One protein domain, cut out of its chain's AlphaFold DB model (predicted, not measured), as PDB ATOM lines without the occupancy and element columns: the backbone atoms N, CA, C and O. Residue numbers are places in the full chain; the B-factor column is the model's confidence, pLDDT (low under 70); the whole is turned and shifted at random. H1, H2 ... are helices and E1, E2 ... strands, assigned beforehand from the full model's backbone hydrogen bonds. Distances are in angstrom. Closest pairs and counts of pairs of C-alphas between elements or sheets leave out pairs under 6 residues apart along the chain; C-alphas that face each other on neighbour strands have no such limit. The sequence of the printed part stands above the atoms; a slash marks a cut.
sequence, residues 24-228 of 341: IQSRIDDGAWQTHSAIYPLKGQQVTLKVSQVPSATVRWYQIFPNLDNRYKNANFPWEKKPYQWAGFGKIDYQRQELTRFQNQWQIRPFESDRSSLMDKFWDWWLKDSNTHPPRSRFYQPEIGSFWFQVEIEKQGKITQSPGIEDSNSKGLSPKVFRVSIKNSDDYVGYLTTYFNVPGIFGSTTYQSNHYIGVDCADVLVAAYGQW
ATOM      1  N   ILE A  24     251.843 240.619 244.226       98.50
ATOM      2  CA  ILE A  24     252.673 239.476 243.836       98.50
ATOM      3  C   ILE A  24     251.773 238.244 243.731       98.50
ATOM      4  O   ILE A  24     251.075 237.885 244.679       98.50
ATOM      5  N   GLN A  25     251.795 237.597 242.571       98.69
ATOM      6  CA  GLN A  25     251.217 236.275 242.374       98.69
ATOM      7  C   GLN A  25     252.312 235.224 242.473       98.69
ATOM      8  O   GLN A  25     253.451 235.457 242.069       98.69
ATOM      9  N   SER A  26     251.960 234.048 242.973       98.62
ATOM     10  CA  SER A  26     252.902 232.948 243.133       98.62
ATOM     11  C   SER A  26     252.322 231.620 242.684       98.62
ATOM     12  O   SER A  26     251.105 231.434 242.653       98.62
ATOM     13  N   ARG A  27     253.215 230.709 242.311       98.44
ATOM     14  CA  ARG A  27     252.907 229.337 241.921       98.44
ATOM     15  C   ARG A  27     254.007 228.410 242.432       98.44
ATOM     16  O   ARG A  27     255.184 228.772 242.377       98.44
ATOM     17  N   ILE A  28     253.604 227.232 242.904       98.44
ATOM     18  CA  ILE A  28     254.492 226.113 243.239       98.44
ATOM     19  C   ILE A  28     254.333 225.065 242.136       98.44
ATOM     20  O   ILE A  28     253.201 224.684 241.831       98.44
ATOM     21  N   ASP A  29     255.447 224.648 241.538       97.88
ATOM     22  CA  ASP A  29     255.513 223.759 240.374       97.88
ATOM     23  C   ASP A  29     254.542 224.219 239.263       97.88
ATOM     24  O   ASP A  29     254.505 225.404 238.906       97.88
ATOM     25  N   ASP A  30     253.712 223.304 238.760       97.06
ATOM     26  CA  ASP A  30     252.676 223.556 237.752       97.06
ATOM     27  C   ASP A  30     251.291 223.839 238.362       97.06
ATOM     28  O   ASP A  30     250.265 223.740 237.686       97.06
ATOM     29  N   GLY A  31     251.236 224.202 239.648       97.88
ATOM     30  CA  GLY A  31     249.992 224.520 240.346       97.88
ATOM     31  C   GLY A  31     249.262 225.767 239.821       97.88
ATOM     32  O   GLY A  31     249.692 226.462 238.899       97.88
ATOM     33  N   ALA A  32     248.136 226.110 240.444       98.19
ATOM     34  CA  ALA A  32     247.426 227.348 240.125       98.19
ATOM     35  C   ALA A  32     248.176 228.589 240.644       98.19
ATOM     36  O   ALA A  32     248.847 228.541 241.677       98.19
ATOM     37  N   TRP A  33     248.010 229.718 239.954       98.44
ATOM     38  CA  TRP A  33     248.458 231.019 240.454       98.44
ATOM     39  C   TRP A  33     247.633 231.442 241.672       98.44
ATOM     40  O   TRP A  33     246.406 231.374 241.652       98.44
ATOM     41  N   GLN A  34     248.310 231.915 242.717       98.31
ATOM     42  CA  GLN A  34     247.710 232.353 243.977       98.31
ATOM     43  C   GLN A  34     248.154 233.776 244.331       98.31
ATOM     44  O   GLN A  34     249.259 234.192 243.985       98.31
ATOM     45  N   THR A  35     247.310 234.507 245.062       97.69
ATOM     46  CA  THR A  35     247.549 235.887 245.540       97.69
ATOM     47  C   THR A  35     247.733 235.967 247.059       97.69
ATOM     48  O   THR A  35     247.601 237.032 247.660       97.69
ATOM     49  N   HIS A  36     248.007 234.837 247.712       97.56
ATOM     50  CA  HIS A  36     248.265 234.806 249.148       97.56
ATOM     51  C   HIS A  36     249.555 235.559 249.495       97.56
ATOM     52  O   HIS A  36     250.510 235.546 248.724       97.56
ATOM     53  N   SER A  37     249.621 236.153 250.692       97.19
ATOM     54  CA  SER A  37     250.846 236.800 251.184       97.19
ATOM     55  C   SER A  37     251.923 235.806 251.628       97.19
ATOM     56  O   SER A  37     253.036 236.220 251.939       97.19
ATOM     57  N   ALA A  38     251.627 234.503 251.667       98.31
ATOM     58  CA  ALA A  38     252.619 233.478 251.953       98.31
ATOM     59  C   ALA A  38     252.336 232.156 251.230       98.31
ATOM     60  O   ALA A  38     251.177 231.769 251.067       98.31
ATOM     61  N   ILE A  39     253.404 231.439 250.871       98.50
ATOM     62  CA  ILE A  39     253.365 230.074 250.324       98.50
ATOM     63  C   ILE A  39     254.384 229.160 251.020       98.50
ATOM     64  O   ILE A  39     255.380 229.636 251.568       98.50
ATOM     65  N   TYR A  40     254.137 227.844 250.983       98.38
ATOM     66  CA  TYR A  40     254.885 226.834 251.749       98.38
ATOM     67  C   TYR A  40     255.376 225.656 250.882       98.38
ATOM     68  O   TYR A  40     254.921 224.522 251.082       98.38
ATOM     69  N   PRO A  41     256.261 225.887 249.897       98.44
ATOM     70  CA  PRO A  41     256.824 224.813 249.073       98.44
ATOM     71  C   PRO A  41     257.690 223.849 249.900       98.44
ATOM     72  O   PRO A  41     258.344 224.249 250.863       98.44
ATOM     73  N   LEU A  42     257.702 222.571 249.527       98.50
ATOM     74  CA  LEU A  42     258.740 221.619 249.923       98.50
ATOM     75  C   LEU A  42     260.073 221.993 249.267       98.50
ATOM     76  O   LEU A  42     260.110 222.511 248.149       98.50
ATOM     77  N   LYS A  43     261.175 221.684 249.949       97.31
ATOM     78  CA  LYS A  43     262.521 221.764 249.384       97.31
ATOM     79  C   LYS A  43     262.573 221.005 248.052       97.31
ATOM     80  O   LYS A  43     262.157 219.854 247.974       97.31
ATOM     81  N   GLY A  44     263.090 221.664 247.017       95.44
ATOM     82  CA  GLY A  44     263.183 221.120 245.659       95.44
ATOM     83  C   GLY A  44     261.994 221.441 244.747       95.44
ATOM     84  O   GLY A  44     262.146 221.319 243.536       95.44
ATOM     85  N   GLN A  45     260.857 221.906 245.280       97.25
ATOM     86  CA  GLN A  45     259.760 222.400 244.442       97.25
ATOM     87  C   GLN A  45     260.117 223.742 243.803       97.25
ATOM     88  O   GLN A  45     260.751 224.606 244.419       97.25
ATOM     89  N   GLN A  46     259.668 223.944 242.568       97.81
ATOM     90  CA  GLN A  46     259.891 225.183 241.845       97.81
ATOM     91  C   GLN A  46     258.930 226.262 242.343       97.81
ATOM     92  O   GLN A  46     257.715 226.088 242.346       97.81
ATOM     93  N   VAL A  47     259.465 227.430 242.698       98.12
ATOM     94  CA  VAL A  47     258.659 228.616 243.008       98.12
ATOM     95  C   VAL A  47     258.768 229.600 241.859       98.12
ATOM     96  O   VAL A  47     259.868 230.001 241.485       98.12
ATOM     97  N   THR A  48     257.624 230.022 241.327       98.56
ATOM     98  CA  THR A  48     257.549 231.113 240.352       98.56
ATOM     99  C   THR A  48     256.753 232.269 240.947       98.56
ATOM    100  O   THR A  48     255.652 232.058 241.457       98.56
ATOM    101  N   LEU A  49     257.293 233.483 240.868       98.69
ATOM    102  CA  LEU A  49     256.618 234.722 241.262       98.69
ATOM    103  C   LEU A  49     256.338 235.559 240.017       98.69
ATOM    104  O   LEU A  49     257.139 235.546 239.086       98.69
ATOM    105  N   LYS A  50     255.227 236.296 239.980       98.56
ATOM    106  CA  LYS A  50     254.957 237.264 238.910       98.56
ATOM    107  C   LYS A  50     254.155 238.461 239.391       98.56
ATOM    108  O   LYS A  50     253.484 238.400 240.422       98.56
ATOM    109  N   VAL A  51     254.161 239.512 238.584       98.50
ATOM    110  CA  VAL A  51     253.254 240.660 238.699       98.50
ATOM    111  C   VAL A  51     252.637 240.987 237.343       98.50
ATOM    112  O   VAL A  51     253.137 240.562 236.302       98.50
ATOM    113  N   SER A  52     251.523 241.718 237.344       98.06
ATOM    114  CA  SER A  52     250.870 242.152 236.108       98.06
ATOM    115  C   SER A  52     251.783 243.067 235.299       98.06
ATOM    116  O   SER A  52     252.294 244.053 235.828       98.06
ATOM    117  N   GLN A  53     251.946 242.762 234.012       97.75
ATOM    118  CA  GLN A  53     252.744 243.573 233.103       97.75
ATOM    119  C   GLN A  53     252.123 244.952 232.884       97.75
ATOM    120  O   GLN A  53     250.934 245.071 232.588       97.75
ATOM    121  N   VAL A  54     252.949 245.994 232.988       97.38
ATOM    122  CA  VAL A  54     252.562 247.377 232.701       97.38
ATOM    123  C   VAL A  54     253.360 247.867 231.487       97.38
ATOM    124  O   VAL A  54     254.589 247.933 231.557       97.38
ATOM    125  N   PRO A  55     252.701 248.222 230.366       97.38
ATOM    126  CA  PRO A  55     253.391 248.719 229.180       97.38
ATOM    127  C   PRO A  55     254.266 249.938 229.487       97.38
ATOM    128  O   PRO A  55     253.827 250.872 230.171       97.38
ATOM    129  N   SER A  56     255.491 249.909 228.956       96.69
ATOM    130  CA  SER A  56     256.513 250.954 229.111       96.69
ATOM    131  C   SER A  56     256.959 251.220 230.555       96.69
ATOM    132  O   SER A  56     257.516 252.281 230.831       96.69
ATOM    133  N   ALA A  57     256.695 250.291 231.475       98.06
ATOM    134  CA  ALA A  57     257.216 250.332 232.835       98.06
ATOM    135  C   ALA A  57     258.431 249.408 232.986       98.06
ATOM    136  O   ALA A  57     258.564 248.420 232.262       98.06
ATOM    137  N   THR A  58     259.282 249.709 233.961       98.31
ATOM    138  CA  THR A  58     260.334 248.807 234.439       98.31
ATOM    139  C   THR A  58     259.863 248.106 235.711       98.31
ATOM    140  O   THR A  58     259.006 248.616 236.437       98.31
ATOM    141  N   VAL A  59     260.400 246.914 235.979       98.50
ATOM    142  CA  VAL A  59     260.102 246.145 237.195       98.50
ATOM    143  C   VAL A  59     261.398 245.756 237.895       98.50
ATOM    144  O   VAL A  59     262.355 245.321 237.250       98.50
ATOM    145  N   ARG A  60     261.430 245.929 239.217       98.44
ATOM    146  CA  ARG A  60     262.559 245.579 240.083       98.44
ATOM    147  C   ARG A  60     262.070 244.706 241.227       98.44
ATOM    148  O   ARG A  60     261.079 245.027 241.881       98.44
ATOM    149  N   TRP A  61     262.768 243.602 241.456       98.19
ATOM    150  CA  TRP A  61     262.479 242.668 242.539       98.19
ATOM    151  C   TRP A  61     263.479 242.851 243.663       98.19
ATOM    152  O   TRP A  61     264.668 243.046 243.420       98.19
ATOM    153  N   TYR A  62     263.000 242.730 244.891       97.88
ATOM    154  CA  TYR A  62     263.801 242.864 246.091       97.88
ATOM    155  C   TYR A  62     263.586 241.671 247.007       97.88
ATOM    156  O   TYR A  62     262.464 241.180 247.146       97.88
ATOM    157  N   GLN A  63     264.653 241.259 247.680       97.12
ATOM    158  CA  GLN A  63     264.578 240.389 248.843       97.12
ATOM    159  C   GLN A  63     264.770 241.225 250.108       97.12
ATOM    160  O   GLN A  63     265.671 242.062 250.181       97.12
ATOM    161  N   ILE A  64     263.917 240.999 251.103       97.25
ATOM    162  CA  ILE A  64     264.014 241.605 252.432       97.25
ATOM    163  C   ILE A  64     264.488 240.527 253.403       97.25
ATOM    164  O   ILE A  64     263.964 239.410 253.404       97.25
ATOM    165  N   PHE A  65     265.469 240.851 254.237       96.19
ATOM    166  CA  PHE A  65     265.995 239.931 255.241       96.19
ATOM    167  C   PHE A  65     266.434 240.682 256.507       96.19
ATOM    168  O   PHE A  65     266.860 241.835 256.429       96.19
ATOM    169  N   PRO A  66     266.306 240.069 257.692       96.69
ATOM    170  CA  PRO A  66     266.820 240.632 258.937       96.69
ATOM    171  C   PRO A  66     268.330 240.382 259.078       96.69
ATOM    172  O   PRO A  66     268.868 239.426 258.517       96.69
ATOM    173  N   ASN A  67     269.009 241.175 259.906       95.06
ATOM    174  CA  ASN A  67     270.342 240.821 260.390       95.06
ATOM    175  C   ASN A  67     270.249 239.683 261.427       95.06
ATOM    176  O   ASN A  67     269.867 239.892 262.577       95.06
ATOM    177  N   LEU A  68     270.609 238.468 261.016       96.00
ATOM    178  CA  LEU A  68     270.500 237.254 261.832       96.00
ATOM    179  C   LEU A  68     271.566 237.129 262.934       96.00
ATOM    180  O   LEU A  68     271.405 236.314 263.841       96.00
ATOM    181  N   ASP A  69     272.629 237.931 262.900       94.56
ATOM    182  CA  ASP A  69     273.678 237.897 263.928       94.56
ATOM    183  C   ASP A  69     273.336 238.774 265.144       94.56
ATOM    184  O   ASP A  69     273.930 238.634 266.220       94.56
ATOM    185  N   ASN A  70     272.342 239.655 265.003       95.75
ATOM    186  CA  ASN A  70     271.872 240.512 266.081       95.75
ATOM    187  C   ASN A  70     271.000 239.744 267.084       95.75
ATOM    188  O   ASN A  70     270.093 238.993 266.727       95.75
ATOM    189  N   ARG A  71     271.230 240.006 268.376       96.56
ATOM    190  CA  ARG A  71     270.413 239.477 269.478       96.56
ATOM    191  C   ARG A  71     269.280 240.443 269.797       96.56
ATOM    192  O   ARG A  71     269.434 241.340 270.628       96.56
ATOM    193  N   TYR A  72     268.147 240.278 269.129       97.81
ATOM    194  CA  TYR A  72     266.967 241.094 269.396       97.81
ATOM    195  C   TYR A  72     266.273 240.653 270.688       97.81
ATOM    196  O   TYR A  72     266.358 239.498 271.114       97.81
ATOM    197  N   LYS A  73     265.555 241.580 271.321       97.81
ATOM    198  CA  LYS A  73     264.816 241.294 272.549       97.81
ATOM    199  C   LYS A  73     263.591 242.183 272.683       97.81
ATOM    200  O   LYS A  73     263.659 243.368 272.365       97.81
ATOM    201  N   ASN A  74     262.510 241.618 273.208       98.25
ATOM    202  CA  ASN A  74     261.406 242.388 273.770       98.25
ATOM    203  C   ASN A  74     261.379 242.359 275.305       98.25
ATOM    204  O   ASN A  74     260.620 243.091 275.935       98.25
ATOM    205  N   ALA A  75     262.174 241.486 275.923       97.56
ATOM    206  CA  ALA A  75     262.352 241.395 277.365       97.56
ATOM    207  C   ALA A  75     263.844 241.356 277.708       97.56
ATOM    208  O   ALA A  75     264.665 240.974 276.879       97.56
ATOM    209  N   ASN A  76     264.216 241.746 278.923       97.44
ATOM    210  CA  ASN A  76     265.610 241.682 279.357       97.44
ATOM    211  C   ASN A  76     266.107 240.235 279.398       97.44
ATOM    212  O   ASN A  76     265.417 239.354 279.919       97.44
ATOM    213  N   PHE A  77     267.317 239.999 278.898       95.06
ATOM    214  CA  PHE A  77     267.941 238.682 278.935       95.06
ATOM    215  C   PHE A  77     268.170 238.205 280.381       95.06
ATOM    216  O   PHE A  77     268.243 239.023 281.304       95.06
ATOM    217  N   PRO A  78     268.357 236.891 280.604       92.00
ATOM    218  CA  PRO A  78     268.574 236.341 281.943       92.00
ATOM    219  C   PRO A  78     269.789 236.916 282.689       92.00
ATOM    220  O   PRO A  78     269.802 236.913 283.916       92.00
ATOM    221  N   TRP A  79     270.800 237.403 281.961       92.50
ATOM    222  CA  TRP A  79     272.038 237.978 282.508       92.50
ATOM    223  C   TRP A  79     272.008 239.511 282.642       92.50
ATOM    224  O   TRP A  79     273.005 240.118 283.026       92.50
ATOM    225  N   GLU A  80     270.894 240.160 282.303       96.06
ATOM    226  CA  GLU A  80     270.739 241.612 282.421       96.06
ATOM    227  C   GLU A  80     270.091 242.017 283.754       96.06
ATOM    228  O   GLU A  80     269.519 241.206 284.486       96.06
ATOM    229  N   LYS A  81     270.138 243.318 284.076       96.50
ATOM    230  CA  LYS A  81     269.379 243.872 285.207       96.50
ATOM    231  C   LYS A  81     267.878 243.676 284.971       96.50
ATOM    232  O   LYS A  81     267.392 243.946 283.877       96.50
ATOM    233  N   LYS A  82     267.139 243.293 286.020       96.19
ATOM    234  CA  LYS A  82     265.694 242.985 285.960       96.19
ATOM    235  C   LYS A  82     265.396 241.929 284.874       96.19
ATOM    236  O   LYS A  82     264.732 242.244 283.884       96.19
ATOM    237  N   PRO A  83     265.931 240.705 285.026       94.38
ATOM    238  CA  PRO A  83     265.848 239.669 284.000       94.38
ATOM    239  C   PRO A  83     264.391 239.315 283.694       94.38
ATOM    240  O   PRO A  83     263.540 239.342 284.586       94.38
ATOM    241  N   TYR A  84     264.106 238.985 282.433       94.00
ATOM    242  CA  TYR A  84     262.775 238.653 281.906       94.00
ATOM    243  C   TYR A  84     261.738 239.787 281.949       94.00
ATOM    244  O   TYR A  84     260.602 239.591 281.519       94.00
ATOM    245  N   GLN A  85     262.094 240.983 282.429       97.06
ATOM    246  CA  GLN A  85     261.182 242.121 282.404       97.06
ATOM    247  C   GLN A  85     260.941 242.576 280.961       97.06
ATOM    248  O   GLN A  85     261.893 242.797 280.213       97.06
ATOM    249  N   TRP A  86     259.673 242.765 280.592       97.69
ATOM    250  CA  TRP A  86     259.285 243.357 279.311       97.69
ATOM    251  C   TRP A  86     259.904 244.750 279.120       97.69
ATOM    252  O   TRP A  86     259.803 245.609 279.999       97.69
ATOM    253  N   ALA A  87     260.509 244.969 277.957       97.56
ATOM    254  CA  ALA A  87     261.234 246.176 277.568       97.56
ATOM    255  C   ALA A  87     260.602 246.900 276.357       97.56
ATOM    256  O   ALA A  87     261.144 247.898 275.889       97.56
ATOM    257  N   GLY A  88     259.453 246.428 275.862       97.94
ATOM    258  CA  GLY A  88     258.854 246.901 274.609       97.94
ATOM    259  C   GLY A  88     259.302 246.064 273.415       97.94
ATOM    260  O   GLY A  88     260.084 245.139 273.569       97.94
ATOM    261  N   PHE A  89     258.794 246.356 272.218       98.19
ATOM    262  CA  PHE A  89     259.220 245.619 271.029       98.19
ATOM    263  C   PHE A  89     260.630 246.034 270.597       98.19
ATOM    264  O   PHE A  89     260.901 247.222 270.408       98.19
ATOM    265  N   GLY A  90     261.514 245.053 270.416       96.56
ATOM    266  CA  GLY A  90     262.851 245.281 269.882       96.56
ATOM    267  C   GLY A  90     262.802 245.728 268.420       96.56
ATOM    268  O   GLY A  90     262.067 245.159 267.612       96.56
ATOM    269  N   LYS A  91     263.612 246.730 268.061       97.44
ATOM    270  CA  LYS A  91     263.773 247.151 266.664       97.44
ATOM    271  C   LYS A  91     264.575 246.094 265.905       97.44
ATOM    272  O   LYS A  91     265.742 245.867 266.217       97.44
ATOM    273  N   ILE A  92     263.950 245.483 264.903       97.44
ATOM    274  CA  ILE A  92     264.608 244.534 264.004       97.44
ATOM    275  C   ILE A  92     265.256 245.318 262.865       97.44
ATOM    276  O   ILE A  92     264.627 246.192 262.268       97.44
ATOM    277  N   ASP A  93     266.517 245.009 262.595       96.31
ATOM    278  CA  ASP A  93     267.278 245.624 261.512       96.31
ATOM    279  C   ASP A  93     267.053 244.818 260.233       96.31
ATOM    280  O   ASP A  93     267.683 243.780 260.024       96.31
ATOM    281  N   TYR A  94     266.069 245.248 259.446       96.75
ATOM    282  CA  TYR A  94     265.800 244.685 258.130       96.75
ATOM    283  C   TYR A  94     266.629 245.409 257.079       96.75
ATOM    284  O   TYR A  94     266.749 246.632 257.088       96.75
ATOM    285  N   GLN A  95     267.133 244.638 256.130       95.44
ATOM    286  CA  GLN A  95     267.777 245.131 254.929       95.44
ATOM    287  C   GLN A  95     266.956 244.698 253.719       95.44
ATOM    288  O   GLN A  95     266.242 243.692 253.750       95.44
ATOM    289  N   ARG A  96     267.042 245.490 252.654       94.94
ATOM    290  CA  ARG A  96     266.397 245.222 251.374       94.94
ATOM    291  C   ARG A  96     267.460 245.231 250.292       94.94
ATOM    292  O   ARG A  96     268.188 246.211 250.162       94.94
ATOM    293  N   GLN A  97     267.515 244.165 249.507       93.25
ATOM    294  CA  GLN A  97     268.483 243.994 248.434       93.25
ATOM    295  C   GLN A  97     267.770 243.797 247.100       93.25
ATOM    296  O   GLN A  97     266.848 242.990 247.005       93.25
ATOM    297  N   GLU A  98     268.211 244.515 246.067       95.12
ATOM    298  CA  GLU A  98     267.722 244.311 244.703       95.12
ATOM    299  C   GLU A  98     268.249 242.996 244.118       95.12
ATOM    300  O   GLU A  98     269.439 242.691 244.189       95.12
ATOM    301  N   LEU A  99     267.357 242.231 243.495       92.69
ATOM    302  CA  LEU A  99     267.681 241.024 242.747       92.69
ATOM    303  C   LEU A  99     267.941 241.403 241.285       92.69
ATOM    304  O   LEU A  99     267.110 241.165 240.410       92.69
ATOM    305  N   THR A 100     269.092 242.022 241.027       91.44
ATOM    306  CA  THR A 100     269.435 242.647 239.733       91.44
ATOM    307  C   THR A 100     269.331 241.698 238.538       91.44
ATOM    308  O   THR A 100     268.895 242.113 237.468       91.44
ATOM    309  N   ARG A 101     269.615 240.400 238.721       88.88
ATOM    310  CA  ARG A 101     269.430 239.371 237.676       88.88
ATOM    311  C   ARG A 101     267.994 239.264 237.149       88.88
ATOM    312  O   ARG A 101     267.778 238.732 236.068       88.88
ATOM    313  N   PHE A 102     267.017 239.755 237.908       94.69
ATOM    314  CA  PHE A 102     265.598 239.745 237.566       94.69
ATOM    315  C   PHE A 102     265.057 241.119 237.153       94.69
ATOM    316  O   PHE A 102     263.840 241.312 237.067       94.69
ATOM    317  N   GLN A 103     265.931 242.096 236.905       95.44
ATOM    318  CA  GLN A 103     265.510 243.413 236.451       95.44
ATOM    319  C   GLN A 103     264.734 243.303 235.130       95.44
ATOM    320  O   GLN A 103     265.124 242.579 234.216       95.44
ATOM    321  N   ASN A 104     263.611 244.017 235.041       97.75
ATOM    322  CA  ASN A 104     262.681 243.996 233.907       97.75
ATOM    323  C   ASN A 104     262.016 242.634 233.623       97.75
ATOM    324  O   ASN A 104     261.343 242.481 232.601       97.75
ATOM    325  N   GLN A 105     262.130 241.662 234.534       98.12
ATOM    326  CA  GLN A 105     261.418 240.391 234.437       98.12
ATOM    327  C   GLN A 105     260.093 240.455 235.203       98.12
ATOM    328  O   GLN A 105     260.051 240.557 236.427       98.12
ATOM    329  N   TRP A 106     258.982 240.356 234.478       98.50
ATOM    330  CA  TRP A 106     257.628 240.355 235.051       98.50
ATOM    331  C   TRP A 106     257.277 239.058 235.789       98.50
ATOM    332  O   TRP A 106     256.329 239.020 236.575       98.50
ATOM    333  N   GLN A 107     258.054 238.005 235.542       98.56
ATOM    334  CA  GLN A 107     257.956 236.692 236.158       98.56
ATOM    335  C   GLN A 107     259.365 236.192 236.481       98.56
ATOM    336  O   GLN A 107     260.238 236.262 235.624       98.56
ATOM    337  N   ILE A 108     259.573 235.676 237.692       97.50
ATOM    338  CA  ILE A 108     260.885 235.258 238.198       97.50
ATOM    339  C   ILE A 108     260.809 233.895 238.887       97.50
ATOM    340  O   ILE A 108     259.757 233.492 239.389       97.50
ATOM    341  N   ARG A 109     261.949 233.207 238.965       97.62
ATOM    342  CA  ARG A 109     262.136 231.980 239.749       97.62
ATOM    343  C   ARG A 109     263.267 232.201 240.755       97.62
ATOM    344  O   ARG A 109     264.425 231.939 240.442       97.62
ATOM    345  N   PRO A 110     262.968 232.731 241.955       94.81
ATOM    346  CA  PRO A 110     263.994 233.282 242.842       94.81
ATOM    347  C   PRO A 110     264.995 232.248 243.377       94.81
ATOM    348  O   PRO A 110     266.096 232.638 243.753       94.81
ATOM    349  N   PHE A 111     264.641 230.958 243.372       93.62
ATOM    350  CA  PHE A 111     265.470 229.861 243.891       93.62
ATOM    351  C   PHE A 111     266.034 228.940 242.803       93.62
ATOM    352  O   PHE A 111     266.661 227.933 243.123       93.62
ATOM    353  N   GLU A 112     265.807 229.238 241.520       89.44
ATOM    354  CA  GLU A 112     266.459 228.484 240.452       89.44
ATOM    355  C   GLU A 112     267.951 228.843 240.474       89.44
ATOM    356  O   GLU A 112     268.338 229.995 240.259       89.44
ATOM    357  N   SER A 113     268.794 227.870 240.834       72.50
ATOM    358  CA  SER A 113     270.239 228.001 240.676       72.50
ATOM    359  C   SER A 113     270.504 228.119 239.182       72.50
ATOM    360  O   SER A 113     270.165 227.183 238.450       72.50
ATOM    361  N   ASP A 114     271.091 229.223 238.730       58.34
ATOM    362  CA  ASP A 114     271.540 229.326 237.349       58.34
ATOM    363  C   ASP A 114     272.713 228.351 237.183       58.34
ATOM    364  O   ASP A 114     273.861 228.621 237.529       58.34
ATOM    365  N   ARG A 115     272.399 227.109 236.797       52.50
ATOM    366  CA  ARG A 115     273.370 226.006 236.715       52.50
ATOM    367  C   ARG A 115     274.369 226.210 235.573       52.50
ATOM    368  O   ARG A 115     275.235 225.357 235.384       52.50
ATOM    369  N   SER A 116     274.236 227.283 234.795       47.31
ATOM    370  CA  SER A 116     274.795 227.357 233.452       47.31
ATOM    371  C   SER A 116     276.041 228.228 233.304       47.31
ATOM    372  O   SER A 116     276.773 228.028 232.336       47.31
ATOM    373  N   SER A 117     276.368 229.121 234.244       54.47
ATOM    374  CA  SER A 117     277.502 230.023 234.045       54.47
ATOM    375  C   SER A 117     278.622 229.810 235.075       54.47
ATOM    376  O   SER A 117     278.496 230.011 236.281       54.47
ATOM    377  N   LEU A 118     279.786 229.393 234.565       54.97
ATOM    378  CA  LEU A 118     281.085 229.457 235.253       54.97
ATOM    379  C   LEU A 118     281.364 230.882 235.774       54.97
ATOM    380  O   LEU A 118     282.070 231.058 236.766       54.97
ATOM    381  N   MET A 119     280.745 231.875 235.128       55.38
ATOM    382  CA  MET A 119     280.708 233.268 235.542       55.38
ATOM    383  C   MET A 119     279.916 233.501 236.830       55.38
ATOM    384  O   MET A 119     280.368 234.312 237.614       55.38
ATOM    385  N   ASP A 120     278.837 232.783 237.141       57.34
ATOM    386  CA  ASP A 120     278.076 232.980 238.387       57.34
ATOM    387  C   ASP A 120     278.823 232.430 239.593       57.34
ATOM    388  O   ASP A 120     278.796 233.032 240.656       57.34
ATOM    389  N   LYS A 121     279.582 231.340 239.428       60.97
ATOM    390  CA  LYS A 121     280.516 230.873 240.466       60.97
ATOM    391  C   LYS A 121     281.664 231.859 240.680       60.97
ATOM    392  O   LYS A 121     282.127 232.016 241.807       60.97
ATOM    393  N   PHE A 122     282.123 232.510 239.609       59.56
ATOM    394  CA  PHE A 122     283.140 233.558 239.670       59.56
ATOM    395  C   PHE A 122     282.586 234.857 240.277       59.56
ATOM    396  O   PHE A 122     283.249 235.444 241.121       59.56
ATOM    397  N   TRP A 123     281.359 235.259 239.938       53.22
ATOM    398  CA  TRP A 123     280.652 236.395 240.522       53.22
ATOM    399  C   TRP A 123     280.289 236.127 241.980       53.22
ATOM    400  O   TRP A 123     280.566 236.984 242.795       53.22
ATOM    401  N   ASP A 124     279.803 234.948 242.375       58.25
ATOM    402  CA  ASP A 124     279.627 234.587 243.794       58.25
ATOM    403  C   ASP A 124     280.963 234.568 244.553       58.25
ATOM    404  O   ASP A 124     281.013 234.871 245.745       58.25
ATOM    405  N   TRP A 125     282.067 234.215 243.890       56.81
ATOM    406  CA  TRP A 125     283.404 234.259 244.483       56.81
ATOM    407  C   TRP A 125     283.987 235.681 244.566       56.81
ATOM    408  O   TRP A 125     284.675 235.981 245.535       56.81
ATOM    409  N   TRP A 126     283.687 236.561 243.609       47.78
ATOM    410  CA  TRP A 126     284.154 237.953 243.558       47.78
ATOM    411  C   TRP A 126     283.272 238.889 244.404       47.78
ATOM    412  O   TRP A 126     283.774 239.686 245.190       47.78
ATOM    413  N   LEU A 127     281.951 238.715 244.350       49.38
ATOM    414  CA  LEU A 127     280.952 239.398 245.183       49.38
ATOM    415  C   LEU A 127     280.944 238.904 246.630       49.38
ATOM    416  O   LEU A 127     280.333 239.545 247.479       49.38
ATOM    417  N   LYS A 128     281.673 237.824 246.958       49.03
ATOM    418  CA  LYS A 128     282.040 237.561 248.355       49.03
ATOM    419  C   LYS A 128     282.694 238.798 248.971       49.03
ATOM    420  O   LYS A 128     282.511 238.986 250.167       49.03
ATOM    421  N   ASP A 129     283.410 239.625 248.214       44.44
ATOM    422  CA  ASP A 129     284.105 240.805 248.738       44.44
ATOM    423  C   ASP A 129     283.249 242.090 248.760       44.44
ATOM    424  O   ASP A 129     283.637 243.083 249.373       44.44
ATOM    425  N   SER A 130     282.056 242.091 248.152       41.34
ATOM    426  CA  SER A 130     281.155 243.251 248.133       41.34
ATOM    427  C   SER A 130     279.937 243.057 249.040       41.34
ATOM    428  O   SER A 130     279.423 241.957 249.203       41.34
ATOM    429  N   ASN A 131     279.440 244.152 249.622       47.84
ATOM    430  CA  ASN A 131     278.261 244.250 250.508       47.84
ATOM    431  C   ASN A 131     276.907 243.856 249.848       47.84
ATOM    432  O   ASN A 131     275.875 244.460 250.128       47.84
ATOM    433  N   THR A 132     276.897 242.900 248.921       45.56
ATOM    434  CA  THR A 132     275.796 242.591 247.995       45.56
ATOM    435  C   THR A 132     275.209 241.197 248.188       45.56
ATOM    436  O   THR A 132     274.433 240.758 247.351       45.56
ATOM    437  N   HIS A 133     275.547 240.485 249.256       50.28
ATOM    438  CA  HIS A 133     274.844 239.263 249.660       50.28
ATOM    439  C   HIS A 133     274.142 239.524 250.993       50.28
ATOM    440  O   HIS A 133     274.613 240.383 251.751       50.28
ATOM    441  N   PRO A 134     273.050 238.796 251.322       55.59
ATOM    442  CA  PRO A 134     272.563 238.778 252.695       55.59
ATOM    443  C   PRO A 134     273.762 238.539 253.623       55.59
ATOM    444  O   PRO A 134     274.649 237.755 253.262       55.59
ATOM    445  N   PRO A 135     273.855 239.262 254.756       55.34
ATOM    446  CA  PRO A 135     275.022 239.243 255.618       55.34
ATOM    447  C   PRO A 135     275.406 237.794 255.875       55.34
ATOM    448  O   PRO A 135     274.519 236.952 256.043       55.34
ATOM    449  N   ARG A 136     276.720 237.521 255.861       72.38
ATOM    450  CA  ARG A 136     277.381 236.208 256.023       72.38
ATOM    451  C   ARG A 136     277.104 235.550 257.388       72.38
ATOM    452  O   ARG A 136     277.978 234.908 257.967       72.38
ATOM    453  N   SER A 137     275.911 235.736 257.929       87.50
ATOM    454  CA  SER A 137     275.463 235.119 259.146       87.50
ATOM    455  C   SER A 137     275.556 233.620 258.976       87.50
ATOM    456  O   SER A 137     274.962 233.024 258.075       87.50
ATOM    457  N   ARG A 138     276.265 232.997 259.909       92.25
ATOM    458  CA  ARG A 138     276.346 231.540 260.033       92.25
ATOM    459  C   ARG A 138     274.980 230.874 260.246       92.25
ATOM    460  O   ARG A 138     274.893 229.654 260.198       92.25
ATOM    461  N   PHE A 139     273.937 231.658 260.529       95.06
ATOM    462  CA  PHE A 139     272.571 231.179 260.729       95.06
ATOM    463  C   PHE A 139     271.728 231.195 259.449       95.06
ATOM    464  O   PHE A 139     270.628 230.644 259.454       95.06
ATOM    465  N   TYR A 140     272.207 231.820 258.368       95.00
ATOM    466  CA  TYR A 140     271.463 231.882 257.116       95.00
ATOM    467  C   TYR A 140     271.376 230.502 256.452       95.00
ATOM    468  O   TYR A 140     272.382 229.816 256.282       95.00
ATOM    469  N   GLN A 141     270.169 230.110 256.050       95.06
ATOM    470  CA  GLN A 141     269.885 228.859 255.352       95.06
ATOM    471  C   GLN A 141     269.385 229.172 253.932       95.06
ATOM    472  O   GLN A 141     268.279 229.693 253.782       95.06
ATOM    473  N   PRO A 142     270.161 228.877 252.873       91.81
ATOM    474  CA  PRO A 142     269.794 229.266 251.509       91.81
ATOM    475  C   PRO A 142     268.691 228.393 250.893       91.81
ATOM    476  O   PRO A 142     267.977 228.842 250.003       91.81
ATOM    477  N   GLU A 143     268.542 227.148 251.349       94.00
ATOM    478  CA  GLU A 143     267.653 226.162 250.712       94.00
ATOM    479  C   GLU A 143     266.324 225.945 251.449       94.00
ATOM    480  O   GLU A 143     265.406 225.335 250.903       94.00
ATOM    481  N   ILE A 144     266.229 226.392 252.702       97.19
ATOM    482  CA  ILE A 144     265.081 226.202 253.598       97.19
ATOM    483  C   ILE A 144     264.915 227.437 254.484       97.19
ATOM    484  O   ILE A 144     265.870 228.173 254.705       97.19
ATOM    485  N   GLY A 145     263.714 227.654 255.014       98.12
ATOM    486  CA  GLY A 145     263.407 228.830 255.826       98.12
ATOM    487  C   GLY A 145     262.479 229.814 255.138       98.12
ATOM    488  O   GLY A 145     261.794 229.480 254.171       98.12
ATOM    489  N   SER A 146     262.428 231.027 255.678       98.75
ATOM    490  CA  SER A 146     261.559 232.097 255.204       98.75
ATOM    491  C   SER A 146     262.321 233.161 254.423       98.75
ATOM    492  O   SER A 146     263.398 233.596 254.820       98.75
ATOM    493  N   PHE A 147     261.726 233.605 253.320       98.38
ATOM    494  CA  PHE A 147     262.277 234.603 252.409       98.38
ATOM    495  C   PHE A 147     261.181 235.612 252.063       98.38
ATOM    496  O   PHE A 147     260.099 235.213 251.623       98.38
ATOM    497  N   TRP A 148     261.438 236.904 252.262       98.69
ATOM    498  CA  TRP A 148     260.465 237.965 251.999       98.69
ATOM    499  C   TRP A 148     260.807 238.695 250.712       98.69
ATOM    500  O   TRP A 148     261.969 239.022 250.477       98.69
ATOM    501  N   PHE A 149     259.792 238.968 249.898       98.56
ATOM    502  CA  PHE A 149     259.955 239.625 248.611       98.56
ATOM    503  C   PHE A 149     259.097 240.879 248.512       98.56
ATOM    504  O   PHE A 149     257.959 240.922 248.983       98.56
ATOM    505  N   GLN A 150     259.661 241.871 247.838       98.56
ATOM    506  CA  GLN A 150     258.997 243.099 247.434       98.56
ATOM    507  C   GLN A 150     259.245 243.317 245.942       98.56
ATOM    508  O   GLN A 150     260.247 242.865 245.388       98.56
ATOM    509  N   VAL A 151     258.328 244.014 245.286       98.56
ATOM    510  CA  VAL A 151     258.450 244.398 243.882       98.56
ATOM    511  C   VAL A 151     258.082 245.864 243.718       98.56
ATOM    512  O   VAL A 151     257.101 246.333 244.298       98.56
ATOM    513  N   GLU A 152     258.874 246.574 242.925       98.38
ATOM    514  CA  GLU A 152     258.624 247.948 242.501       98.38
ATOM    515  C   GLU A 152     258.397 247.967 240.985       98.38
ATOM    516  O   GLU A 152     259.140 247.342 240.226       98.38
ATOM    517  N   ILE A 153     257.371 248.689 240.543       98.44
ATOM    518  CA  ILE A 153     257.076 248.970 239.138       98.44
ATOM    519  C   ILE A 153     257.171 250.479 238.943       98.44
ATOM    520  O   ILE A 153     256.420 251.233 239.569       98.44
ATOM    521  N   GLU A 154     258.064 250.912 238.060       98.06
ATOM    522  CA  GLU A 154     258.265 252.322 237.737       98.06
ATOM    523  C   GLU A 154     257.743 252.638 236.335       98.06
ATOM    524  O   GLU A 154     258.105 251.991 235.354       98.06
ATOM    525  N   LYS A 155     256.898 253.665 236.227       97.69
ATOM    526  CA  LYS A 155     256.379 254.171 234.955       97.69
ATOM    527  C   LYS A 155     256.436 255.690 234.950       97.69
ATOM    528  O   LYS A 155     255.790 256.324 235.778       97.69
ATOM    529  N   GLN A 156     257.164 256.270 233.992       96.38
ATOM    530  CA  GLN A 156     257.285 257.730 233.838       96.38
ATOM    531  C   GLN A 156     257.721 258.426 235.148       96.38
ATOM    532  O   GLN A 156     257.137 259.428 235.551       96.38
ATOM    533  N   GLY A 157     258.697 257.845 235.858       95.94
ATOM    534  CA  GLY A 157     259.193 258.346 237.147       95.94
ATOM    535  C   GLY A 157     258.271 258.090 238.347       95.94
ATOM    536  O   GLY A 157     258.612 258.445 239.473       95.94
ATOM    537  N   LYS A 158     257.097 257.475 238.146       96.44
ATOM    538  CA  LYS A 158     256.176 257.107 239.224       96.44
ATOM    539  C   LYS A 158     256.393 255.658 239.639       96.44
ATOM    540  O   LYS A 158     256.217 254.756 238.822       96.44
ATOM    541  N   ILE A 159     256.695 255.439 240.917       96.62
ATOM    542  CA  ILE A 159     256.870 254.104 241.495       96.62
ATOM    543  C   ILE A 159     255.566 253.643 242.155       96.62
ATOM    544  O   ILE A 159     254.931 254.372 242.919       96.62
ATOM    545  N   THR A 160     255.175 252.411 241.852       97.00
ATOM    546  CA  THR A 160     254.164 251.633 242.577       97.00
ATOM    547  C   THR A 160     254.829 250.382 243.125       97.00
ATOM    548  O   THR A 160     255.685 249.812 242.456       97.00
ATOM    549  N   GLN A 161     254.457 249.942 244.325       97.81
ATOM    550  CA  GLN A 161     255.122 248.810 244.970       97.81
ATOM    551  C   GLN A 161     254.145 247.876 245.674       97.81
ATOM    552  O   GLN A 161     253.006 248.250 245.976       97.81
ATOM    553  N   SER A 162     254.578 246.635 245.885       98.25
ATOM    554  CA  SER A 162     253.925 245.719 246.821       98.25
ATOM    555  C   SER A 162     254.284 246.106 248.255       98.25
ATOM    556  O   SER A 162     255.277 246.811 248.437       98.25
ATOM    557  N   PRO A 163     253.566 245.591 249.274       98.19
ATOM    558  CA  PRO A 163     254.012 245.734 250.651       98.19
ATOM    559  C   PRO A 163     255.479 245.322 250.812       98.19
ATOM    560  O   PRO A 163     255.900 244.298 250.257       98.19
ATOM    561  N   GLY A 164     256.235 246.119 251.558       98.00
ATOM    562  CA  GLY A 164     257.688 246.055 251.616       98.00
ATOM    563  C   GLY A 164     258.286 246.369 252.980       98.00
ATOM    564  O   GLY A 164     257.630 246.283 254.021       98.00
ATOM    565  N   ILE A 165     259.572 246.719 252.977       96.94
ATOM    566  CA  ILE A 165     260.313 247.059 254.200       96.94
ATOM    567  C   ILE A 165     259.751 248.319 254.870       96.94
ATOM    568  O   ILE A 165     259.727 248.414 256.098       96.94
ATOM    569  N   GLU A 166     259.239 249.249 254.070       97.38
ATOM    570  CA  GLU A 166     258.593 250.492 254.482       97.38
ATOM    571  C   GLU A 166     257.282 250.280 255.253       97.38
ATOM    572  O   GLU A 166     256.877 251.153 256.015       97.38
ATOM    573  N   ASP A 167     256.650 249.108 255.125       97.25
ATOM    574  CA  ASP A 167     255.453 248.735 255.889       97.25
ATOM    575  C   ASP A 167     255.779 248.167 257.282       97.25
ATOM    576  O   ASP A 167     254.886 247.707 258.006       97.25
ATOM    577  N   SER A 168     257.053 248.158 257.680       96.69
ATOM    578  CA  SER A 168     257.458 247.734 259.020       96.69
ATOM    579  C   SER A 168     256.911 248.682 260.088       96.69
ATOM    580  O   SER A 168     256.878 249.899 259.926       96.69
ATOM    581  N   ASN A 169     256.520 248.127 261.231       96.75
ATOM    582  CA  ASN A 169     256.090 248.898 262.395       96.75
ATOM    583  C   ASN A 169     256.867 248.473 263.647       96.75
ATOM    584  O   ASN A 169     257.820 247.700 263.573       96.75
ATOM    585  N   SER A 170     256.454 248.964 264.819       96.75
ATOM    586  CA  SER A 170     257.120 248.644 266.085       96.75
ATOM    587  C   SER A 170     257.200 247.145 266.380       96.75
ATOM    588  O   SER A 170     258.110 246.731 267.081       96.75
ATOM    589  N   LYS A 171     256.299 246.318 265.837       97.38
ATOM    590  CA  LYS A 171     256.310 244.859 266.016       97.38
ATOM    591  C   LYS A 171     257.249 244.137 265.047       97.38
ATOM    592  O   LYS A 171     257.530 242.966 265.292       97.38
ATOM    593  N   GLY A 172     257.713 244.809 263.991       98.00
ATOM    594  CA  GLY A 172     258.577 244.292 262.926       98.00
ATOM    595  C   GLY A 172     257.942 244.396 261.532       98.00
ATOM    596  O   GLY A 172     257.086 245.254 261.302       98.00
ATOM    597  N   LEU A 173     258.379 243.537 260.604       98.12
ATOM    598  CA  LEU A 173     257.928 243.532 259.208       98.12
ATOM    599  C   LEU A 173     256.424 243.233 259.101       98.12
ATOM    600  O   LEU A 173     255.886 242.401 259.837       98.12
ATOM    601  N   SER A 174     255.733 243.898 258.176       98.12
ATOM    602  CA  SER A 174     254.301 243.680 257.961       98.12
ATOM    603  C   SER A 174     254.008 242.247 257.489       98.12
ATOM    604  O   SER A 174     254.614 241.792 256.519       98.12
ATOM    605  N   PRO A 175     253.002 241.549 258.055       98.00
ATOM    606  CA  PRO A 175     252.552 240.247 257.546       98.00
ATOM    607  C   PRO A 175     251.969 240.270 256.122       98.00
ATOM    608  O   PRO A 175     251.610 239.221 255.584       98.00
ATOM    609  N   LYS A 176     251.804 241.464 255.535       98.19
ATOM    610  CA  LYS A 176     251.370 241.647 254.147       98.19
ATOM    611  C   LYS A 176     252.522 241.536 253.144       98.19
ATOM    612  O   LYS A 176     252.239 241.365 251.962       98.19
ATOM    613  N   VAL A 177     253.777 241.642 253.590       98.62
ATOM    614  CA  VAL A 177     254.946 241.411 252.729       98.62
ATOM    615  C   VAL A 177     254.928 239.959 252.274       98.62
ATOM    616  O   VAL A 177     254.742 239.054 253.089       98.62
ATOM    617  N   PHE A 178     255.096 239.738 250.972       98.75
ATOM    618  CA  PHE A 178     255.010 238.403 250.399       98.75
ATOM    619  C   PHE A 178     256.151 237.518 250.918       98.75
ATOM    620  O   PHE A 178     257.318 237.903 250.839       98.75
ATOM    621  N   ARG A 179     255.829 236.326 251.435       98.69
ATOM    622  CA  ARG A 179     256.795 235.398 252.039       98.69
ATOM    623  C   ARG A 179     256.765 234.021 251.380       98.69
ATOM    624  O   ARG A 179     255.728 233.367 251.320       98.69
ATOM    625  N   VAL A 180     257.925 233.507 250.993       98.81
ATOM    626  CA  VAL A 180     258.105 232.088 250.651       98.81
ATOM    627  C   VAL A 180     258.709 231.384 251.857       98.81
ATOM    628  O   VAL A 180     259.728 231.827 252.370       98.81
ATOM    629  N   SER A 181     258.077 230.312 252.332       98.75
ATOM    630  CA  SER A 181     258.536 229.530 253.488       98.75
ATOM    631  C   SER A 181     258.849 228.097 253.053       98.75
ATOM    632  O   SER A 181     257.960 227.249 253.029       98.75
ATOM    633  N   ILE A 182     260.095 227.833 252.656       98.69
ATOM    634  CA  ILE A 182     260.517 226.527 252.141       98.69
ATOM    635  C   ILE A 182     260.719 225.564 253.315       98.69
ATOM    636  O   ILE A 182     261.523 225.828 254.212       98.69
ATOM    637  N   LYS A 183     259.991 224.445 253.307       98.31
ATOM    638  CA  LYS A 183     260.059 223.409 254.347       98.31
ATOM    639  C   LYS A 183     260.842 222.190 253.876       98.31
ATOM    640  O   LYS A 183     260.714 221.764 252.733       98.31
ATOM    641  N   ASN A 184     261.617 221.589 254.776       97.94
ATOM    642  CA  ASN A 184     262.423 220.410 254.451       97.94
ATOM    643  C   ASN A 184     261.592 219.118 254.296       97.94
ATOM    644  O   ASN A 184     262.050 218.166 253.680       97.94
ATOM    645  N   SER A 185     260.391 219.059 254.879       98.12
ATOM    646  CA  SER A 185     259.446 217.935 254.754       98.12
ATOM    647  C   SER A 185     258.027 218.366 255.174       98.12
ATOM    648  O   SER A 185     257.837 219.506 255.602       98.12
ATOM    649  N   ASP A 186     257.037 217.474 255.061       97.50
ATOM    650  CA  ASP A 186     255.641 217.714 255.485       97.50
ATOM    651  C   ASP A 186     255.355 217.335 256.956       97.50
ATOM    652  O   ASP A 186     254.219 217.442 257.435       97.50
ATOM    653  N   ASP A 187     256.372 216.889 257.701       97.75
ATOM    654  CA  ASP A 187     256.246 216.604 259.130       97.75
ATOM    655  C   ASP A 187     256.384 217.877 259.990       97.75
ATOM    656  O   ASP A 187     256.639 218.983 259.506       97.75
ATOM    657  N   TYR A 188     256.203 217.727 261.304       98.25
ATOM    658  CA  TYR A 188     256.384 218.823 262.255       98.25
ATOM    659  C   TYR A 188     257.760 219.495 262.140       98.25
ATOM    660  O   TYR A 188     257.849 220.722 262.172       98.25
ATOM    661  N   VAL A 189     258.825 218.703 262.009       98.50
ATOM    662  CA  VAL A 189     260.199 219.205 261.933       98.50
ATOM    663  C   VAL A 189     260.402 219.962 260.620       98.50
ATOM    664  O   VAL A 189     261.025 221.017 260.610       98.50
ATOM    665  N   GLY A 190     259.805 219.501 259.521       98.38
ATOM    666  CA  GLY A 190     259.734 220.218 258.255       98.38
ATOM    667  C   GLY A 190     259.068 221.586 258.398       98.38
ATOM    668  O   GLY A 190     259.645 222.589 257.980       98.38
ATOM    669  N   TYR A 191     257.923 221.666 259.075       98.50
ATOM    670  CA  TYR A 191     257.299 222.952 259.412       98.50
ATOM    671  C   TYR A 191     258.118 223.793 260.395       98.50
ATOM    672  O   TYR A 191     258.003 225.009 260.379       98.50
ATOM    673  N   LEU A 192     258.951 223.197 261.244       98.75
ATOM    674  CA  LEU A 192     259.879 223.958 262.078       98.75
ATOM    675  C   LEU A 192     260.976 224.608 261.227       98.75
ATOM    676  O   LEU A 192     261.326 225.762 261.460       98.75
ATOM    677  N   THR A 193     261.462 223.920 260.188       98.75
ATOM    678  CA  THR A 193     262.499 224.471 259.299       98.75
ATOM    679  C   THR A 193     262.067 225.720 258.529       98.75
ATOM    680  O   THR A 193     262.924 226.492 258.113       98.75
ATOM    681  N   THR A 194     260.767 226.003 258.384       98.75
ATOM    682  CA  THR A 194     260.310 227.254 257.750       98.75
ATOM    683  C   THR A 194     260.705 228.502 258.544       98.75
ATOM    684  O   THR A 194     260.697 229.601 257.990       98.75
ATOM    685  N   TYR A 195     261.048 228.348 259.826       98.81
ATOM    686  CA  TYR A 195     261.506 229.422 260.704       98.81
ATOM    687  C   TYR A 195     263.017 229.677 260.626       98.81
ATOM    688  O   TYR A 195     263.510 230.585 261.295       98.81
ATOM    689  N   PHE A 196     263.770 228.950 259.793       98.56
ATOM    690  CA  PHE A 196     265.100 229.426 259.411       98.56
ATOM    691  C   PHE A 196     264.992 230.790 258.719       98.56
ATOM    692  O   PHE A 196     263.978 231.105 258.092       98.56
ATOM    693  N   ASN A 197     266.028 231.617 258.872       98.12
ATOM    694  CA  ASN A 197     266.070 233.017 258.429       98.12
ATOM    695  C   ASN A 197     265.057 233.965 259.112       98.12
ATOM    696  O   ASN A 197     264.985 235.141 258.760       98.12
ATOM    697  N   VAL A 198     264.304 233.496 260.115       98.50
ATOM    698  CA  VAL A 198     263.517 234.346 261.025       98.50
ATOM    699  C   VAL A 198     264.415 234.764 262.194       98.50
ATOM    700  O   VAL A 198     265.093 233.904 262.760       98.50
ATOM    701  N   PRO A 199     264.443 236.045 262.603       98.00
ATOM    702  CA  PRO A 199     265.369 236.484 263.635       98.00
ATOM    703  C   PRO A 199     264.960 235.950 265.015       98.00
ATOM    704  O   PRO A 199     263.773 235.852 265.345       98.00
ATOM    705  N   GLY A 200     265.958 235.638 265.844       98.06
ATOM    706  CA  GLY A 200     265.746 235.325 267.254       98.06
ATOM    707  C   GLY A 200     265.393 236.592 268.033       98.06
ATOM    708  O   GLY A 200     266.151 237.561 267.998       98.06
ATOM    709  N   ILE A 201     264.254 236.605 268.728       98.06
ATOM    710  CA  ILE A 201     263.813 237.712 269.583       98.06
ATOM    711  C   ILE A 201     263.490 237.157 270.959       98.06
ATOM    712  O   ILE A 201     262.475 236.494 271.139       98.06
ATOM    713  N   PHE A 202     264.307 237.480 271.956       97.94
ATOM    714  CA  PHE A 202     264.038 237.036 273.319       97.94
ATOM    715  C   PHE A 202     262.773 237.685 273.891       97.94
ATOM    716  O   PHE A 202     262.646 238.915 273.898       97.94
ATOM    717  N   GLY A 203     261.848 236.864 274.392       96.62
ATOM    718  CA  GLY A 203     260.517 237.319 274.785       96.62
ATOM    719  C   GLY A 203     259.669 237.683 273.571       96.62
ATOM    720  O   GLY A 203     258.995 238.720 273.577       96.62
ATOM    721  N   SER A 204     259.743 236.884 272.503       97.56
ATOM    722  CA  SER A 204     258.867 237.062 271.350       97.56
ATOM    723  C   SER A 204     257.401 237.020 271.774       97.56
ATOM    724  O   SER A 204     257.030 236.651 272.888       97.56
ATOM    725  N   THR A 205     256.539 237.497 270.887       97.38
ATOM    726  CA  THR A 205     255.098 237.429 271.106       97.38
ATOM    727  C   THR A 205     254.474 236.471 270.112       97.38
ATOM    728  O   THR A 205     254.929 236.353 268.976       97.38
ATOM    729  N   THR A 206     253.324 235.912 270.480       96.44
ATOM    730  CA  THR A 206     252.473 235.093 269.607       96.44
ATOM    731  C   THR A 206     252.225 235.776 268.263       96.44
ATOM    732  O   THR A 206     252.210 235.121 267.225       96.44
ATOM    733  N   TYR A 207     252.052 237.104 268.259       97.69
ATOM    734  CA  TYR A 207     251.918 237.869 267.022       97.69
ATOM    735  C   TYR A 207     253.179 237.775 266.156       97.69
ATOM    736  O   TYR A 207     253.065 237.489 264.969       97.69
ATOM    737  N   GLN A 208     254.368 237.993 266.722       98.25
ATOM    738  CA  GLN A 208     255.618 237.923 265.963       98.25
ATOM    739  C   GLN A 208     255.877 236.507 265.438       98.25
ATOM    740  O   GLN A 208     256.183 236.343 264.258       98.25
ATOM    741  N   SER A 209     255.662 235.484 266.265       98.12
ATOM    742  CA  SER A 209     255.942 234.096 265.893       98.12
ATOM    743  C   SER A 209     254.934 233.538 264.886       98.12
ATOM    744  O   SER A 209     255.331 232.883 263.925       98.12
ATOM    745  N   ASN A 210     253.638 233.858 265.005       98.00
ATOM    746  CA  ASN A 210     252.633 233.448 264.012       98.00
ATOM    747  C   ASN A 210     252.879 234.060 262.620       98.00
ATOM    748  O   ASN A 210     252.470 233.472 261.619       98.00
ATOM    749  N   HIS A 211     253.533 235.222 262.548       98.50
ATOM    750  CA  HIS A 211     253.785 235.936 261.295       98.50
ATOM    751  C   HIS A 211     255.241 235.861 260.818       98.50
ATOM    752  O   HIS A 211     255.578 236.523 259.839       98.50
ATOM    753  N   TYR A 212     256.080 235.027 261.446       98.56
ATOM    754  CA  TYR A 212     257.497 234.858 261.093       98.56
ATOM    755  C   TYR A 212     258.310 236.159 261.201       98.56
ATOM    756  O   TYR A 212     259.289 236.357 260.498       98.56
ATOM    757  N   ILE A 213     257.905 237.066 262.085       98.50
ATOM    758  CA  ILE A 213     258.615 238.329 262.317       98.50
ATOM    759  C   ILE A 213     259.797 238.110 263.263       98.50
ATOM    760  O   ILE A 213     260.821 238.774 263.154       98.50
ATOM    761  N   GLY A 214     259.645 237.181 264.206       98.12
ATOM    762  CA  GLY A 214     260.679 236.814 265.159       98.12
ATOM    763  C   GLY A 214     260.191 235.777 266.157       98.12
ATOM    764  O   GLY A 214     258.982 235.632 266.377       98.12
ATOM    765  N   VAL A 215     261.129 235.038 266.738       98.00
ATOM    766  CA  VAL A 215     260.825 233.905 267.617       98.00
ATOM    767  C   VAL A 215     261.815 233.759 268.766       98.00
ATOM    768  O   VAL A 215     262.985 234.096 268.621       98.00
ATOM    769  N   ASP A 216     261.360 233.198 269.880       97.19
ATOM    770  CA  ASP A 216     262.205 232.658 270.941       97.19
ATOM    771  C   ASP A 216     262.181 231.117 270.966       97.19
ATOM    772  O   ASP A 216     261.601 230.469 270.090       97.19
ATOM    773  N   CYS A 217     262.853 230.522 271.958       97.81
ATOM    774  CA  CYS A 217     263.010 229.072 272.072       97.81
ATOM    775  C   CYS A 217     261.679 228.314 272.207       97.81
ATOM    776  O   CYS A 217     261.535 227.248 271.620       97.81
ATOM    777  N   ALA A 218     260.705 228.835 272.956       97.69
ATOM    778  CA  ALA A 218     259.443 228.142 273.201       97.69
ATOM    779  C   ALA A 218     258.414 228.471 272.117       97.69
ATOM    780  O   ALA A 218     257.742 227.569 271.607       97.69
ATOM    781  N   ASP A 219     258.322 229.747 271.739       96.00
ATOM    782  CA  ASP A 219     257.351 230.239 270.771       96.00
ATOM    783  C   ASP A 219     257.580 229.641 269.376       96.00
ATOM    784  O   ASP A 219     256.604 229.302 268.702       96.00
ATOM    785  N   VAL A 220     258.834 229.440 268.939       98.06
ATOM    786  CA  VAL A 220     259.109 228.836 267.620       98.06
ATOM    787  C   VAL A 220     258.538 227.422 267.512       98.06
ATOM    788  O   VAL A 220     257.929 227.072 266.500       98.06
ATOM    789  N   LEU A 221     258.656 226.625 268.577       98.44
ATOM    790  CA  LEU A 221     258.212 225.232 268.576       98.44
ATOM    791  C   LEU A 221     256.692 225.124 268.496       98.44
ATOM    792  O   LEU A 221     256.164 224.294 267.747       98.44
ATOM    793  N   VAL A 222     255.985 225.969 269.246       97.81
ATOM    794  CA  VAL A 222     254.517 225.989 269.261       97.81
ATOM    795  C   VAL A 222     253.942 226.662 268.020       97.81
ATOM    796  O   VAL A 222     252.933 226.188 267.498       97.81
ATOM    797  N   ALA A 223     254.585 227.709 267.497       98.00
ATOM    798  CA  ALA A 223     254.158 228.373 266.271       98.00
ATOM    799  C   ALA A 223     254.313 227.437 265.065       98.00
ATOM    800  O   ALA A 223     253.347 227.253 264.326       98.00
ATOM    801  N   ALA A 224     255.450 226.742 264.937       98.38
ATOM    802  CA  ALA A 224     255.644 225.697 263.929       98.38
ATOM    803  C   ALA A 224     254.598 224.576 264.043       98.38
ATOM    804  O   ALA A 224     254.023 224.154 263.041       98.38
ATOM    805  N   TYR A 225     254.278 224.140 265.268       98.12
ATOM    806  CA  TYR A 225     253.240 223.130 265.490       98.12
ATOM    807  C   TYR A 225     251.856 223.643 265.063       98.12
ATOM    808  O   TYR A 225     251.080 222.910 264.450       98.12
ATOM    809  N   GLY A 226     251.554 224.910 265.350       97.50
ATOM    810  CA  GLY A 226     250.340 225.577 264.900       97.50
ATOM    811  C   GLY A 226     250.231 225.632 263.379       97.50
ATOM    812  O   GLY A 226     249.205 225.237 262.830       97.50
ATOM    813  N   GLN A 227     251.304 226.025 262.688       97.38
ATOM    814  CA  GLN A 227     251.357 226.037 261.222       97.38
ATOM    815  C   GLN A 227     251.161 224.633 260.639       97.38
ATOM    816  O   GLN A 227     250.316 224.451 259.766       97.38
ATOM    817  N   TRP A 228     251.842 223.625 261.191       97.88
ATOM    818  CA  TRP A 228     251.687 222.227 260.778       97.88
ATOM    819  C   TRP A 228     250.251 221.712 260.935       97.88
ATOM    820  O   TRP A 228     249.775 220.902 260.142       97.88
TER     821      TRP A 228
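Overview. This is residues 24 to 228 of the 341 residues of an uncharacterized protein of Beggiatoa sp. 4572_84 (UniProt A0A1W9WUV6). With little regular structure, a strongly twisted antiparallel sheet, E3 to E7, stands with hairpin E1-E2 and clustered H2, H3, H4; residues 113 to 123 stick out. The 205 printed residues, 77 in named elements, mix four helices with seven strands. It is compact, radius of gyration of the C-alphas 17.9 A, spanning 57 by 40 by 35 A.

Along the chain. Find E1, 25-28, at C-alpha 25 (251.217, 236.275, 242.374); then E2, 47-50, E3, 58-66, E4, 94-98, H1, 118-129, E5, 145-155, 33.6 A from first to last C-alpha, E6, 158-161, E7, 178-182, H2, 188-193, H3, 206-210, and H4, 217-228, which ends at C-alpha 228 (251.687, 222.227, 260.778).

Arrangement. E3 lies on one side of E5, N 150 to O 62 3.0 A, with E6 and E7 on the other. H2 only grazes this sheet. H4 touches H2, closest at C-alphas 192 and 224, 4.9 A, and, by residues 219-223 alone, H3. Every O i to N i+4 is within hydrogen-bond range in H2, H3; 7 of 8 in H1, H4.

Size, cuts and confidence. The printed part has no cut; pLDDT is under 70 at 114-135.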